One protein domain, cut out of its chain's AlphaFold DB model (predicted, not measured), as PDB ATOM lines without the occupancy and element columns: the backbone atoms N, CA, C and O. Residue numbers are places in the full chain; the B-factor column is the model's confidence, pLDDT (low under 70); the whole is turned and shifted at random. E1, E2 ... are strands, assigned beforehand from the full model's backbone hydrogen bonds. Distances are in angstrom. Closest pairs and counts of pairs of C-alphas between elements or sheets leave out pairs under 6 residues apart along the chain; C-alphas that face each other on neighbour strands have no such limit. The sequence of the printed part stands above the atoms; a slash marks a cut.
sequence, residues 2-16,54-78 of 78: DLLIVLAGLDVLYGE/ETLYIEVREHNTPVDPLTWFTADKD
ATOM      1  N   ASP A   2      59.583  96.330  26.745       89.88
ATOM      2  CA  ASP A   2      59.910  97.722  26.438       89.88
ATOM      3  C   ASP A   2      60.383  97.767  24.979       89.88
ATOM      4  O   ASP A   2      61.458  97.243  24.678       89.88
ATOM      5  N   LEU A   3      59.527  98.261  24.081       94.44
ATOM      6  CA  LEU A   3      59.748  98.305  22.633       94.44
ATOM      7  C   LEU A   3      59.791  99.763  22.181       94.44
ATOM      8  O   LEU A   3      58.865 100.526  22.458       94.44
ATOM      9  N   LEU A   4      60.828 100.123  21.430       95.56
ATOM     10  CA  LEU A   4      60.946 101.422  20.777       95.56
ATOM     11  C   LEU A   4      61.197 101.227  19.284       95.56
ATOM     12  O   LEU A   4      62.111 100.504  18.894       95.56
ATOM     13  N   ILE A   5      60.414 101.925  18.465       95.25
ATOM     14  CA  ILE A   5      60.614 102.018  17.020       95.25
ATOM     15  C   ILE A   5      61.045 103.449  16.707       95.25
ATOM     16  O   ILE A   5      60.380 104.403  17.113       95.25
ATOM     17  N   VAL A   6      62.154 103.602  15.988       95.50
ATOM     18  CA  VAL A   6      62.642 104.895  15.499       95.50
ATOM     19  C   VAL A   6      62.478 104.925  13.988       95.50
ATOM     20  O   VAL A   6      62.992 104.057  13.286       95.50
ATOM     21  N   LEU A   7      61.766 105.940  13.500       93.94
ATOM     22  CA  LEU A   7      61.555 106.199  12.079       93.94
ATOM     23  C   LEU A   7      62.185 107.546  11.728       93.94
ATOM     24  O   LEU A   7      61.949 108.536  12.423       93.94
ATOM     25  N   ALA A   8      62.969 107.597  10.656       92.31
ATOM     26  CA  ALA A   8      63.548 108.842  10.152       92.31
ATOM     27  C   ALA A   8      63.557 108.876   8.619       92.31
ATOM     28  O   ALA A   8      63.602 107.837   7.970       92.31
ATOM     29  N   GLY A   9      63.514 110.081   8.045       89.62
ATOM     30  CA  GLY A   9      63.320 110.285   6.601       89.62
ATOM     31  C   GLY A   9      61.895 110.698   6.207       89.62
ATOM     32  O   GLY A   9      61.561 110.704   5.026       89.62
ATOM     33  N   LEU A  10      61.056 111.054   7.187       91.06
ATOM     34  CA  LEU A  10      59.732 111.644   6.971       91.06
ATOM     35  C   LEU A  10      59.849 113.163   6.745       91.06
ATOM     36  O   LEU A  10      60.673 113.813   7.384       91.06
ATOM     37  N   ASP A  11      59.011 113.712   5.868       90.00
ATOM     38  CA  ASP A  11      58.857 115.158   5.627       90.00
ATOM     39  C   ASP A  11      57.689 115.740   6.437       90.00
ATOM     40  O   ASP A  11      57.778 116.827   7.004       90.00
ATOM     41  N   VAL A  12      56.609 114.965   6.583       90.94
ATOM     42  CA  VAL A  12      55.434 115.342   7.379       90.94
ATOM     43  C   VAL A  12      55.238 114.350   8.518       90.94
ATOM     44  O   VAL A  12      55.329 113.141   8.312       90.94
ATOM     45  N   LEU A  13      54.921 114.853   9.711       94.06
ATOM     46  CA  LEU A  13      54.527 114.058  10.877       94.06
ATOM     47  C   LEU A  13      53.041 114.278  11.162       94.06
ATOM     48  O   LEU A  13      52.567 115.413  11.137       94.06
ATOM     49  N   TYR A  14      52.314 113.201  11.447       94.56
ATOM     50  CA  TYR A  14      50.874 113.261  11.733       94.56
ATOM     51  C   TYR A  14      50.531 113.104  13.219       94.56
ATOM     52  O   TYR A  14      49.359 113.195  13.582       94.56
ATOM     53  N   GLY A  15      51.534 112.871  14.072       92.56
ATOM     54  CA  GLY A  15      51.373 112.762  15.520       92.56
ATOM     55  C   GLY A  15      52.094 113.864  16.300       92.56
ATOM     56  O   GLY A  15      53.024 114.497  15.799       92.56
ATOM     57  N   GLU A  16      51.685 114.056  17.552       95.50
ATOM     58  CA  GLU A  16      52.308 114.963  18.519       95.50
ATOM     59  C   GLU A  16      53.130 114.207  19.577       95.50
ATOM     60  O   GLU A  16      52.924 113.021  19.850       95.50
ATOM     61  N   GLU A  54      63.901 108.303  -1.623       69.69
ATOM     62  CA  GLU A  54      63.205 108.574  -0.375       69.69
ATOM     63  C   GLU A  54      63.512 107.406   0.569       69.69
ATOM     64  O   GLU A  54      62.959 106.314   0.458       69.69
ATOM     65  N   THR A  55      64.519 107.592   1.421       81.81
ATOM     66  CA  THR A  55      65.089 106.504   2.211       81.81
ATOM     67  C   THR A  55      64.518 106.595   3.608       81.81
ATOM     68  O   THR A  55      64.812 107.536   4.344       81.81
ATOM     69  N   LEU A  56      63.711 105.603   3.968       87.38
ATOM     70  CA  LEU A  56      63.220 105.435   5.324       87.38
ATOM     71  C   LEU A  56      64.275 104.698   6.150       87.38
ATOM     72  O   LEU A  56      64.636 103.563   5.846       87.38
ATOM     73  N   TYR A  57      64.752 105.340   7.210       91.50
ATOM     74  CA  TYR A  57      65.501 104.668   8.263       91.50
ATOM     75  C   TYR A  57      64.526 104.083   9.280       91.50
ATOM     76  O   TYR A  57      63.636 104.788   9.763       91.50
ATOM     77  N   ILE A  58      64.729 102.810   9.617       93.75
ATOM     78  CA  ILE A  58      63.962 102.083  10.628       93.75
ATOM     79  C   ILE A  58      64.946 101.445  11.602       93.75
ATOM     80  O   ILE A  58      65.865 100.736  11.194       93.75
ATOM     81  N   GLU A  59      64.717 101.657  12.891       96.56
ATOM     82  CA  GLU A  59      65.417 100.964  13.968       96.56
ATOM     83  C   GLU A  59      64.406 100.437  14.978       96.56
ATOM     84  O   GLU A  59      63.449 101.126  15.336       96.56
ATOM     85  N   VAL A  60      64.647  99.220  15.460       97.12
ATOM     86  CA  VAL A  60      63.852  98.593  16.512       97.12
ATOM     87  C   VAL A  60      64.751  98.332  17.710       97.12
ATOM     88  O   VAL A  60      65.861  97.818  17.568       97.12
ATOM     89  N   ARG A  61      64.279  98.693  18.904       97.38
ATOM     90  CA  ARG A  61      64.946  98.388  20.170       97.38
ATOM     91  C   ARG A  61      64.023  97.606  21.078       97.38
ATOM     92  O   ARG A  61      62.897  98.027  21.327       97.38
ATOM     93  N   GLU A  62      64.555  96.541  21.652       96.69
ATOM     94  CA  GLU A  62      63.919  95.793  22.729       96.69
ATOM     95  C   GLU A  62      64.770  95.901  23.984       96.69
ATOM     96  O   GLU A  62      65.985  95.708  23.938       96.69
ATOM     97  N   HIS A  63      64.146  96.223  25.118       95.62
ATOM     98  CA  HIS A  63      64.856  96.406  26.391       95.62
ATOM     99  C   HIS A  63      66.049  97.369  26.241       95.62
ATOM    100  O   HIS A  63      67.155  97.109  26.716       95.62
ATOM    101  N   ASN A  64      65.820  98.468  25.514       93.94
ATOM    102  CA  ASN A  64      66.812  99.495  25.200       93.94
ATOM    103  C   ASN A  64      68.051  98.999  24.412       93.94
ATOM    104  O   ASN A  64      69.069  99.689  24.368       93.94
ATOM    105  N   THR A  65      67.971  97.828  23.773       96.25
ATOM    106  CA  THR A  65      69.031  97.252  22.931       96.25
ATOM    107  C   THR A  65      68.557  97.180  21.475       96.25
ATOM    108  O   THR A  65      67.471  96.650  21.241       96.25
ATOM    109  N   PRO A  66      69.324  97.693  20.492       96.50
ATOM    110  CA  PRO A  66      68.984  97.539  19.078       96.50
ATOM    111  C   PRO A  66      68.899  96.065  18.669       96.50
ATOM    112  O   PRO A  66      69.792  95.278  18.989       96.50
ATOM    113  N   VAL A  67      67.836  95.705  17.953       97.31
ATOM    114  CA  VAL A  67      67.609  94.377  17.363       97.31
ATOM    115  C   VAL A  67      67.445  94.495  15.848       97.31
ATOM    116  O   VAL A  67      67.288  95.599  15.326       97.31
ATOM    117  N   ASP A  68      67.507  93.369  15.134       95.62
ATOM    118  CA  ASP A  68      67.311  93.336  13.682       95.62
ATOM    119  C   ASP A  68      65.866  93.750  13.317       95.62
ATOM    120  O   ASP A  68      64.925  93.042  13.683       95.62
ATOM    121  N   PRO A  69      65.647  94.869  12.593       94.56
ATOM    122  CA  PRO A  69      64.306  95.301  12.199       94.56
ATOM    123  C   PRO A  69      63.567  94.283  11.324       94.56
ATOM    124  O   PRO A  69      62.336  94.281  11.311       94.56
ATOM    125  N   LEU A  70      64.281  93.401  10.619       93.50
ATOM    126  CA  LEU A  70      63.679  92.394   9.741       93.50
ATOM    127  C   LEU A  70      62.955  91.278  10.504       93.50
ATOM    128  O   LEU A  70      62.179  90.534   9.911       93.50
ATOM    129  N   THR A  71      63.140  91.170  11.824       93.06
ATOM    130  CA  THR A  71      62.303  90.284  12.651       93.06
ATOM    131  C   THR A  71      60.909  90.864  12.897       93.06
ATOM    132  O   THR A  71      60.010  90.133  13.305       93.06
ATOM    133  N   TRP A  72      60.739  92.172  12.678       91.75
ATOM    134  CA  TRP A  72      59.502  92.924  12.901       91.75
ATOM    135  C   TRP A  72      58.827  93.355  11.595       91.75
ATOM    136  O   TRP A  72      57.600  93.413  11.535       91.75
ATOM    137  N   PHE A  73      59.611  93.649  10.558       88.88
ATOM    138  CA  PHE A  73      59.135  94.142   9.269       88.88
ATOM    139  C   PHE A  73      59.567  93.220   8.131       88.88
ATOM    140  O   PHE A  73      60.738  92.865   8.013       88.88
ATOM    141  N   THR A  74      58.638  92.899   7.236       83.62
ATOM    142  CA  THR A  74      58.965  92.238   5.969       83.62
ATOM    143  C   THR A  74      59.507  93.281   4.991       83.62
ATOM    144  O   THR A  74      58.821  94.256   4.688       83.62
ATOM    145  N   ALA A  75      60.742  93.102   4.515       74.12
ATOM    146  CA  ALA A  75      61.350  93.993   3.519       74.12
ATOM    147  C   ALA A  75      60.939  93.657   2.077       74.12
ATOM    148  O   ALA A  75      61.011  94.518   1.199       74.12
ATOM    149  N   ASP A  76      60.480  92.429   1.848       75.69
ATOM    150  CA  ASP A  76      60.059  91.954   0.540       75.69
ATOM    151  C   ASP A  76      58.543  92.091   0.372       75.69
ATOM    152  O   ASP A  76      57.756  91.894   1.300       75.69
ATOM    153  N   LYS A  77      58.130  92.459  -0.839       60.00
ATOM    154  CA  LYS A  77      56.727  92.485  -1.234       60.00
ATOM    155  C   LYS A  77      56.415  91.152  -1.912       60.00
ATOM    156  O   LYS A  77      56.835  90.965  -3.051       60.00
ATOM    157  N   ASP A  78      55.713  90.258  -1.220       55.50
ATOM    158  CA  ASP A  78      55.043  89.120  -1.870       55.50
ATOM    159  C   ASP A  78      53.926  89.602  -2.819       55.50
ATOM    160  O   ASP A  78      53.255  90.623  -2.504       55.50
TER     161      ASP A  78
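What this domain is: This is residues 2 to 16 and 54 to 78 of the 78 residues of the protein "Peptidase M23" of Aliiroseovarius sp (UniProt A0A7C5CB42). Two strands of six residues, E1 and E3, run side by side in opposite ways as a narrow ribbon, and the short strand E4 folds back beside the last part of E3 to make a small three-stranded sheet. At the end of E1 the chain turns off the ribbon into the short strand E2, which pairs with no named strand, and after E4 a tail of residues 68 to 78, with no named element, leads away from the sheet. The printed part has 40 residues with four named strands, in the order E1, E2, E3, E4, and no named helix; the sheet runs E1, E3, E4 and is antiparallel throughout. The class is all strand, though 19 of the 40 printed residues, under half, are in named elements. The whole is loose and flat, with a radius of gyration of the C-alphas of 11.8 A and spans of 32 by 28 by 14 A.

Where its parts are: The printed part begins at Asp 2, and strand E1 follows with residues 3 to 8, from C-alpha 3 at (59.748, 98.305, 22.633) to C-alpha 8 at (63.548, 108.842, 10.152), a length of 16.8 A. After Gly 9 comes E2, residues 10 to 13, which is 6.9 A long from first to last C-alpha. Residues 14 to 16 lead from E2 to the cut. Beyond the cut, residues 54 to 56 come before E3, residues 57 to 62, which is 17.0 A long and begins with C-alpha 57 at (65.501, 104.668, 8.263). Residues 63 and 64 separate it from E4, residues 65 to 67, which is 6.4 A long and ends with C-alpha 67 at (67.609, 94.377, 17.363). In the stretch that follows, residues 69 to 71 are helix, a run too short to bear a name.

How they stand to each other: In the sheet, E1 and E3 are antiparallel neighbours, with 168 degrees between their N-to-C directions. Their C-alphas face each other along both strands, from 3 and 62 at 4.9 A to 8 and 57 at 5.0 A. Across this pair N 4 and O 61 are 2.9 A apart and N 61 and O 4 are 2.8 A apart, both within hydrogen-bond range. E3 is the inner strand, and its other neighbour is E4. E3 and E4 are a hairpin, antiparallel at 122 degrees and joined by a tight link. C-alphas 61 and 66, which face each other, are 4.3 A apart; N 65 and O 62 are within hydrogen-bond range at 2.9 A, and so are N 67 and O 60 at 2.9 A. E1 and E4 are the edge strands, and the C-alphas of the sheet lie up to 3.3 A off the best plane through them. E2 pairs with no named strand. A tight link, Gly 9, joins it to E1, and the two meet only through their link. E2 is apart from E3 and from E4.

The domain as a whole: The two C-alphas farthest apart are those of Glu 16 and Asp 78, at 33.0 A, and the first and last printed C-alphas, those of Asp 2 and Asp 78, are 30.0 A apart. Asp 78 is the chain's last residue. Residues 17 to 53 are not printed, and C-alphas 16 and 54 are 22.7 A apart across this cut, which falls in the link from E2 to E3. Of the links that are printed whole, E1 to E2 and E3 to E4, both are tight. The mean pLDDT of the printed part is 89.8; the model's confidence is low, under 70, at residue 54 and at residues 77 to 78.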